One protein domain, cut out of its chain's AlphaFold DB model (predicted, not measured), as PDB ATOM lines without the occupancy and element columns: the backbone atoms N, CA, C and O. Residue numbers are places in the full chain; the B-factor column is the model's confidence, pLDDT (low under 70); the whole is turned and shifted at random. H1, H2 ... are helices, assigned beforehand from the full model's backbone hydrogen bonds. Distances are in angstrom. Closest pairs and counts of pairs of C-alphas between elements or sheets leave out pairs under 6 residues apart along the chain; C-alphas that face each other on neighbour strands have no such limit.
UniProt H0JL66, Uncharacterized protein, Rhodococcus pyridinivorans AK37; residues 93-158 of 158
ATOM      1  N   ASP A  93     -15.816  12.273 -13.253       58.78
ATOM      2  CA  ASP A  93     -15.733  13.660 -13.665       58.78
ATOM      3  C   ASP A  93     -14.812  14.430 -12.708       58.78
ATOM      4  O   ASP A  93     -15.158  14.710 -11.555       58.78
ATOM      5  N   ALA A  94     -13.611  14.764 -13.187       57.81
ATOM      6  CA  ALA A  94     -12.611  15.485 -12.410       57.81
ATOM      7  C   ALA A  94     -13.139  16.846 -11.916       57.81
ATOM      8  O   ALA A  94     -12.652  17.367 -10.908       57.81
ATOM      9  N   GLN A  95     -14.157  17.414 -12.577       58.31
ATOM     10  CA  GLN A  95     -14.775  18.681 -12.185       58.31
ATOM     11  C   GLN A  95     -15.716  18.552 -10.977       58.31
ATOM     12  O   GLN A  95     -15.947  19.552 -10.293       58.31
ATOM     13  N   LEU A  96     -16.215  17.342 -10.692       60.00
ATOM     14  CA  LEU A  96     -17.126  17.027  -9.580       60.00
ATOM     15  C   LEU A  96     -16.416  16.376  -8.383       60.00
ATOM     16  O   LEU A  96     -17.068  15.795  -7.518       60.00
ATOM     17  N   ALA A  97     -15.080  16.446  -8.331       59.28
ATOM     18  CA  ALA A  97     -14.273  15.849  -7.263       59.28
ATOM     19  C   ALA A  97     -14.566  14.346  -7.030       59.28
ATOM     20  O   ALA A  97     -14.423  13.852  -5.914       59.28
ATOM     21  N   GLY A  98     -14.978  13.621  -8.078       55.25
ATOM     22  CA  GLY A  98     -15.272  12.186  -8.008       55.25
ATOM     23  C   GLY A  98     -16.622  11.814  -7.382       55.25
ATOM     24  O   GLY A  98     -16.850  10.634  -7.125       55.25
ATOM     25  N   LEU A  99     -17.523  12.773  -7.143       57.59
ATOM     26  CA  LEU A  99     -18.877  12.471  -6.672       57.59
ATOM     27  C   LEU A  99     -19.747  11.948  -7.832       57.59
ATOM     28  O   LEU A  99     -19.822  12.609  -8.871       57.59
ATOM     29  N   PRO A 100     -20.461  10.815  -7.670       53.72
ATOM     30  CA  PRO A 100     -21.349  10.262  -8.691       53.72
ATOM     31  C   PRO A 100     -22.683  11.026  -8.721       53.72
ATOM     32  O   PRO A 100     -23.754  10.459  -8.505       53.72
ATOM     33  N   ILE A 101     -22.637  12.343  -8.942       58.38
ATOM     34  CA  ILE A 101     -23.844  13.162  -9.071       58.38
ATOM     35  C   ILE A 101     -24.389  12.957 -10.485       58.38
ATOM     36  O   ILE A 101     -24.010  13.651 -11.430       58.38
ATOM     37  N   GLY A 102     -25.288  11.984 -10.637       54.97
ATOM     38  CA  GLY A 102     -26.096  11.861 -11.846       54.97
ATOM     39  C   GLY A 102     -26.835  13.178 -12.117       54.97
ATOM     40  O   GLY A 102     -27.505  13.712 -11.236       54.97
ATOM     41  N   GLY A 103     -26.694  13.722 -13.328       63.69
ATOM     42  CA  GLY A 103     -27.410  14.932 -13.745       63.69
ATOM     43  C   GLY A 103     -26.770  16.264 -13.339       63.69
ATOM     44  O   GLY A 103     -27.506  17.228 -13.110       63.69
ATOM     45  N   ALA A 104     -25.437  16.335 -13.260       69.00
ATOM     46  CA  ALA A 104     -24.698  17.599 -13.137       69.00
ATOM     47  C   ALA A 104     -24.837  18.504 -14.378       69.00
ATOM     48  O   ALA A 104     -24.720  19.725 -14.264       69.00
ATOM     49  N   ASP A 105     -25.131  17.908 -15.532       78.81
ATOM     50  CA  ASP A 105     -25.442  18.606 -16.777       78.81
ATOM     51  C   ASP A 105     -26.908  19.090 -16.754       78.81
ATOM     52  O   ASP A 105     -27.813  18.395 -16.271       78.81
ATOM     53  N   GLY A 106     -27.153  20.305 -17.242       82.75
ATOM     54  CA  GLY A 106     -28.479  20.919 -17.331       82.75
ATOM     55  C   GLY A 106     -28.480  22.416 -17.027       82.75
ATOM     56  O   GLY A 106     -27.434  23.051 -16.921       82.75
ATOM     57  N   ASN A 107     -29.682  22.981 -16.878       86.75
ATOM     58  CA  ASN A 107     -29.853  24.419 -16.672       86.75
ATOM     59  C   ASN A 107     -29.108  24.908 -15.414       86.75
ATOM     60  O   ASN A 107     -29.342  24.358 -14.333       86.75
ATOM     61  N   PRO A 108     -28.251  25.938 -15.534       88.50
ATOM     62  CA  PRO A 108     -27.500  26.491 -14.412       88.50
ATOM     63  C   PRO A 108     -28.407  26.929 -13.263       88.50
ATOM     64  O   PRO A 108     -29.371  27.672 -13.457       88.50
ATOM     65  N   VAL A 109     -28.072  26.502 -12.049       89.25
ATOM     66  CA  VAL A 109     -28.652  27.033 -10.818       89.25
ATOM     67  C   VAL A 109     -27.776  28.205 -10.391       89.25
ATOM     68  O   VAL A 109     -26.770  28.015  -9.710       89.25
ATOM     69  N   TRP A 110     -28.125  29.418 -10.822       88.75
ATOM     70  CA  TRP A 110     -27.285  30.611 -10.637       88.75
ATOM     71  C   TRP A 110     -26.927  30.901  -9.175       88.75
ATOM     72  O   TRP A 110     -25.782  31.240  -8.899       88.75
ATOM     73  N   ALA A 111     -27.821  30.602  -8.228       88.31
ATOM     74  CA  ALA A 111     -27.537  30.700  -6.793       88.31
ATOM     75  C   ALA A 111     -26.300  29.882  -6.355       88.31
ATOM     76  O   ALA A 111     -25.604  30.253  -5.415       88.31
ATOM     77  N   ALA A 112     -25.979  28.778  -7.042       86.12
ATOM     78  CA  ALA A 112     -24.764  28.009  -6.766       86.12
ATOM     79  C   ALA A 112     -23.494  28.706  -7.283       86.12
ATOM     80  O   ALA A 112     -22.418  28.507  -6.722       86.12
ATOM     81  N   TYR A 113     -23.605  29.514  -8.341       89.62
ATOM     82  CA  TYR A 113     -22.508  30.292  -8.924       89.62
ATOM     83  C   TYR A 113     -22.234  31.598  -8.166       89.62
ATOM     84  O   TYR A 113     -21.128  32.129  -8.242       89.62
ATOM     85  N   GLU A 114     -23.205  32.094  -7.408       89.62
ATOM     86  CA  GLU A 114     -23.036  33.247  -6.516       89.62
ATOM     87  C   GLU A 114     -22.181  32.904  -5.283       89.62
ATOM     88  O   GLU A 114     -21.568  33.781  -4.679       89.62
ATOM     89  N   VAL A 115     -22.064  31.619  -4.925       87.25
ATOM     90  CA  VAL A 115     -21.230  31.183  -3.796       87.25
ATOM     91  C   VAL A 115     -19.771  31.583  -4.027       87.25
ATOM     92  O   VAL A 115     -19.135  31.154  -4.995       87.25
ATOM     93  N   ASN A 116     -19.227  32.364  -3.091       86.44
ATOM     94  CA  ASN A 116     -17.878  32.933  -3.143       86.44
ATOM     95  C   ASN A 116     -17.611  33.763  -4.412       86.44
ATOM     96  O   ASN A 116     -16.479  33.760  -4.892       86.44
ATOM     97  N   ASP A 117     -18.622  34.391  -5.015       86.75
ATOM     98  CA  ASP A 117     -18.478  35.145  -6.270       86.75
ATOM     99  C   ASP A 117     -17.828  34.303  -7.382       86.75
ATOM    100  O   ASP A 117     -16.930  34.740  -8.110       86.75
ATOM    101  N   ALA A 118     -18.203  33.023  -7.476       87.06
ATOM    102  CA  ALA A 118     -17.646  32.134  -8.490       87.06
ATOM    103  C   ALA A 118     -18.011  32.613  -9.905       87.06
ATOM    104  O   ALA A 118     -17.172  32.525 -10.804       87.06
ATOM    105  N   ILE A 119     -19.217  33.158 -10.102       91.50
ATOM    106  CA  ILE A 119     -19.704  33.641 -11.400       91.50
ATOM    107  C   ILE A 119     -18.833  34.748 -11.997       91.50
ATOM    108  O   ILE A 119     -18.572  34.745 -13.197       91.50
ATOM    109  N   SER A 120     -18.289  35.628 -11.163       89.62
ATOM    110  CA  SER A 120     -17.530  36.803 -11.603       89.62
ATOM    111  C   SER A 120     -16.071  36.494 -11.955       89.62
ATOM    112  O   SER A 120     -15.309  37.383 -12.326       89.62
ATOM    113  N   ARG A 121     -15.652  35.230 -11.838       86.06
ATOM    114  CA  ARG A 121     -14.268  34.787 -12.045       86.06
ATOM    115  C   ARG A 121     -14.186  33.806 -13.202       86.06
ATOM    116  O   ARG A 121     -15.083  32.985 -13.375       86.06
ATOM    117  N   GLU A 122     -13.095  33.846 -13.959       89.81
ATOM    118  CA  GLU A 122     -12.809  32.824 -14.968       89.81
ATOM    119  C   GLU A 122     -12.565  31.467 -14.291       89.81
ATOM    120  O   GLU A 122     -11.876  31.371 -13.269       89.81
ATOM    121  N   CYS A 123     -13.144  30.397 -14.838       86.44
ATOM    122  CA  CYS A 123     -12.952  29.070 -14.268       86.44
ATOM    123  C   CYS A 123     -11.575  28.491 -14.642       86.44
ATOM    124  O   CYS A 123     -11.339  28.235 -15.820       86.44
ATOM    125  N   PRO A 124     -10.712  28.113 -13.682       85.25
ATOM    126  CA  PRO A 124      -9.404  27.530 -14.000       85.25
ATOM    127  C   PRO A 124      -9.488  26.124 -14.621       85.25
ATOM    128  O   PRO A 124      -8.500  25.626 -15.153       85.25
ATOM    129  N   THR A 125     -10.647  25.458 -14.543       83.75
ATOM    130  CA  THR A 125     -10.835  24.093 -15.056       83.75
ATOM    131  C   THR A 125     -11.493  24.069 -16.432       83.75
ATOM    132  O   THR A 125     -10.936  23.469 -17.343       83.75
ATOM    133  N   CYS A 126     -12.658  24.704 -16.603       85.31
ATOM    134  CA  CYS A 126     -13.352  24.743 -17.900       85.31
ATOM    135  C   CYS A 126     -13.095  26.012 -18.720       85.31
ATOM    136  O   CYS A 126     -13.590  26.092 -19.837       85.31
ATOM    137  N   LYS A 127     -12.341  26.989 -18.192       88.81
ATOM    138  CA  LYS A 127     -11.950  28.242 -18.874       88.81
ATOM    139  C   LYS A 127     -13.112  29.114 -19.357       88.81
ATOM    140  O   LYS A 127     -12.933  29.984 -20.201       88.81
ATOM    141  N   GLN A 128     -14.311  28.888 -18.825       91.38
ATOM    142  CA  GLN A 128     -15.457  29.747 -19.102       91.38
ATOM    143  C   GLN A 128     -15.246  31.127 -18.454       91.38
ATOM    144  O   GLN A 128     -14.783  31.178 -17.302       91.38
ATOM    145  N   PRO A 129     -15.574  32.220 -19.169       90.31
ATOM    146  CA  PRO A 129     -15.369  33.580 -18.692       90.31
ATOM    147  C   PRO A 129     -16.336  33.938 -17.546       90.31
ATOM    148  O   PRO A 129     -17.250  33.164 -17.215       90.31
ATOM    149  N   PRO A 130     -16.142  35.111 -16.913       91.25
ATOM    150  CA  PRO A 130     -17.120  35.678 -15.991       91.25
ATOM    151  C   PRO A 130     -18.527  35.733 -16.603       91.25
ATOM    152  O   PRO A 130     -18.671  35.841 -17.821       91.25
ATOM    153  N   GLU A 131     -19.557  35.639 -15.765       90.25
ATOM    154  CA  GLU A 131     -20.977  35.693 -16.165       90.25
ATOM    155  C   GLU A 131     -21.456  34.535 -17.064       90.25
ATOM    156  O   GLU A 131     -22.595  34.522 -17.528       90.25
ATOM    157  N   CYS A 132     -20.618  33.515 -17.279       90.25
ATOM    158  CA  CYS A 132     -20.979  32.300 -18.008       90.25
ATOM    159  C   CYS A 132     -21.028  31.080 -17.083       90.25
ATOM    160  O   CYS A 132     -20.205  30.924 -16.174       90.25
ATOM    161  N   ALA A 133     -21.972  30.174 -17.342       90.50
ATOM    162  CA  ALA A 133     -22.040  28.896 -16.645       90.50
ATOM    163  C   ALA A 133     -20.819  28.022 -16.973       90.50
ATOM    164  O   ALA A 133     -20.235  28.102 -18.051       90.50
ATOM    165  N   CYS A 134     -20.429  27.165 -16.034       90.12
ATOM    166  CA  CYS A 134     -19.412  26.157 -16.293       90.12
ATOM    167  C   CYS A 134     -19.949  25.126 -17.294       90.12
ATOM    168  O   CYS A 134     -21.131  24.790 -17.264       90.12
ATOM    169  N   VAL A 135     -19.062  24.588 -18.133       89.88
ATOM    170  CA  VAL A 135     -19.382  23.518 -19.086       89.88
ATOM    171  C   VAL A 135     -18.627  22.233 -18.764       89.88
ATOM    172  O   VAL A 135     -17.562  22.245 -18.131       89.88
ATOM    173  N   ASN A 136     -19.203  21.120 -19.198       82.38
ATOM    174  CA  ASN A 136     -18.572  19.812 -19.206       82.38
ATOM    175  C   ASN A 136     -17.562  19.717 -20.371       82.38
ATOM    176  O   ASN A 136     -17.970  19.820 -21.521       82.38
ATOM    177  N   PRO A 137     -16.263  19.468 -20.136       76.94
ATOM    178  CA  PRO A 137     -15.264  19.409 -21.202       76.94
ATOM    179  C   PRO A 137     -15.427  18.186 -22.116       76.94
ATOM    180  O   PRO A 137     -14.794  18.136 -23.164       76.94
ATOM    181  N   ILE A 138     -16.236  17.194 -21.724       76.12
ATOM    182  CA  ILE A 138     -16.466  15.971 -22.502       76.12
ATOM    183  C   ILE A 138     -17.577  16.172 -23.541       76.12
ATOM    184  O   ILE A 138     -17.452  15.677 -24.658       76.12
ATOM    185  N   ASN A 139     -18.665  16.864 -23.187       80.69
ATOM    186  CA  ASN A 139     -19.858  16.991 -24.039       80.69
ATOM    187  C   ASN A 139     -20.312  18.448 -24.281       80.69
ATOM    188  O   ASN A 139     -21.363  18.653 -24.878       80.69
ATOM    189  N   ASP A 140     -19.548  19.431 -23.797       82.62
ATOM    190  CA  ASP A 140     -19.796  20.883 -23.869       82.62
ATOM    191  C   ASP A 140     -21.152  21.347 -23.301       82.62
ATOM    192  O   ASP A 140     -21.593  22.477 -23.498       82.62
ATOM    193  N   SER A 141     -21.836  20.483 -22.548       85.81
ATOM    194  CA  SER A 141     -23.113  20.829 -21.931       85.81
ATOM    195  C   SER A 141     -22.923  21.739 -20.716       85.81
ATOM    196  O   SER A 141     -21.944  21.636 -19.967       85.81
ATOM    197  N   ALA A 142     -23.886  22.641 -20.505       87.62
ATOM    198  CA  ALA A 142     -23.910  23.518 -19.340       87.62
ATOM    199  C   ALA A 142     -24.079  22.717 -18.040       87.62
ATOM    200  O   ALA A 142     -24.817  21.730 -17.989       87.62
ATOM    201  N   ARG A 143     -23.419  23.169 -16.971       86.38
ATOM    202  CA  ARG A 143     -23.493  22.567 -15.638       86.38
ATOM    203  C   ARG A 143     -24.482  23.303 -14.748       86.38
ATOM    204  O   ARG A 143     -24.441  24.533 -14.632       86.38
ATOM    205  N   LYS A 144     -25.270  22.536 -13.994       88.06
ATOM    206  CA  LYS A 144     -26.170  23.063 -12.956       88.06
ATOM    207  C   LYS A 144     -25.415  23.798 -11.848       88.06
ATOM    208  O   LYS A 144     -25.939  24.761 -11.305       88.06
ATOM    209  N   ILE A 145     -24.197  23.357 -11.529       86.88
ATOM    210  CA  ILE A 145     -23.351  23.910 -10.463       86.88
ATOM    211  C   ILE A 145     -21.965  24.298 -11.004       86.88
ATOM    212  O   ILE A 145     -21.486  23.665 -11.949       86.88
ATOM    213  N   PRO A 146     -21.298  25.314 -10.427       87.44
ATOM    214  CA  PRO A 146     -19.941  25.684 -10.825       87.44
ATOM    215  C   PRO A 146     -18.930  24.569 -10.529       87.44
ATOM    216  O   PRO A 146     -19.085  23.793  -9.584       87.44
ATOM    217  N   CYS A 147     -17.831  24.530 -11.291       86.56
ATOM    218  CA  CYS A 147     -16.702  23.656 -10.973       86.56
ATOM    219  C   CYS A 147     -16.144  23.988  -9.583       86.56
ATOM    220  O   CYS A 147     -15.954  25.159  -9.250       86.56
ATOM    221  N   HIS A 148     -15.761  22.967  -8.815       83.81
ATOM    222  CA  HIS A 148     -15.201  23.160  -7.474       83.81
ATOM    223  C   HIS A 148     -13.955  24.069  -7.461       83.81
ATOM    224  O   HIS A 148     -13.727  24.841  -6.534       83.81
ATOM    225  N   ALA A 149     -13.144  24.026  -8.520       84.88
ATOM    226  CA  ALA A 149     -11.992  24.914  -8.646       84.88
ATOM    227  C   ALA A 149     -12.386  26.396  -8.815       84.88
ATOM    228  O   ALA A 149     -11.621  27.264  -8.411       84.88
ATOM    229  N   ARG A 150     -13.572  26.683  -9.376       87.31
ATOM    230  CA  ARG A 150     -14.112  28.046  -9.514       87.31
ATOM    231  C   ARG A 150     -14.646  28.576  -8.183       87.31
ATOM    232  O   ARG A 150     -14.489  29.755  -7.907       87.31
ATOM    233  N   THR A 151     -15.241  27.721  -7.348       86.81
ATOM    234  CA  THR A 151     -15.800  28.129  -6.044       86.81
ATOM    235  C   THR A 151     -14.754  28.279  -4.945       86.81
ATOM    236  O   THR A 151     -15.012  28.959  -3.952       86.81
ATOM    237  N   ARG A 152     -13.555  27.702  -5.101       84.00
ATOM    238  CA  ARG A 152     -12.453  27.917  -4.154       84.00
ATOM    239  C   ARG A 152     -12.033  29.391  -4.124       84.00
ATOM    240  O   ARG A 152     -11.822  30.018  -5.163       84.00
ATOM    241  N   ILE A 153     -11.881  29.932  -2.919       75.19
ATOM    242  CA  ILE A 153     -11.280  31.249  -2.690       75.19
ATOM    243  C   ILE A 153      -9.753  31.089  -2.835       75.19
ATOM    244  O   ILE A 153      -9.184  30.192  -2.201       75.19
ATOM    245  N   PRO A 154      -9.068  31.890  -3.672       64.31
ATOM    246  CA  PRO A 154      -7.613  31.842  -3.787       64.31
ATOM    247  C   PRO A 154      -6.957  32.165  -2.439       64.31
ATOM    248  O   PRO A 154      -7.335  33.127  -1.771       64.31
ATOM    249  N   LYS A 155      -5.949  31.383  -2.030       54.25
ATOM    250  CA  LYS A 155      -5.121  31.721  -0.861       54.25
ATOM    251  C   LYS A 155      -4.398  33.044  -1.142       54.25
ATOM    252  O   LYS A 155      -3.484  33.059  -1.958       54.25
ATOM    253  N   GLY A 156      -4.819  34.122  -0.479       55.62
ATOM    254  CA  GLY A 156      -4.228  35.460  -0.612       55.62
ATOM    255  C   GLY A 156      -5.225  36.621  -0.679       55.62
ATOM    256  O   GLY A 156      -4.791  37.763  -0.688       55.62
ATOM    257  N   ALA A 157      -6.535  36.354  -0.713       53.50
ATOM    258  CA  ALA A 157      -7.569  37.384  -0.597       53.50
ATOM    259  C   ALA A 157      -7.998  37.553   0.875       53.50
ATOM    260  O   ALA A 157      -9.006  36.988   1.300       53.50
ATOM    261  N   ALA A 158      -7.179  38.261   1.652       42.59
ATOM    262  CA  ALA A 158      -7.524  38.867   2.940       42.59
ATOM    263  C   ALA A 158      -6.706  40.152   3.093       42.59
ATOM    264  O   ALA A 158      -5.488  40.086   2.802       42.59
TER     265      ALA A 158
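AT A GLANCE: This is residues 93 to 158 of the 158 residues of an uncharacterized protein of Rhodococcus pyridinivorans AK37 (UniProt H0JL66). What is the main picture? There is little regular structure: a compact body of loops holds two very short helices, H1 and H2. Residues 93 to 104 curve at one end, and residues 152 to 158 run out toward the other. What is printed? The printed part has 66 residues with H1, then H2, and no named strand; the class is all helix, though named elements hold only 8 residues. The radius of gyration of the C-alphas is 11.3 A, and the elongated outline spans 36 by 23 by 19 A.

HOW THE PARTS SIT: How near are the helices? H1, residues 110 to 113, and H2, residues 148 to 151, are close but not clearly touching; their closest C-alphas, of Tyr 113 and Thr 151, are 7.6 A apart. What of their backbones? Both are too short for an O i to N i+4 pair; in each, the one O i to N i+3 pair is within hydrogen-bond range.

IN THESE COORDINATES: Where does H1 begin? C-alpha 110 is at (-27.285, 30.611, -10.637). Where does H2 end? C-alpha 151 is at (-15.800, 28.129, -6.044).

THE WHOLE: Which link is long? H1 to H2, with 34 residues; the printed part has no cut. Where is confidence low? Residues 93 to 104 and 154 to 158 are under 70.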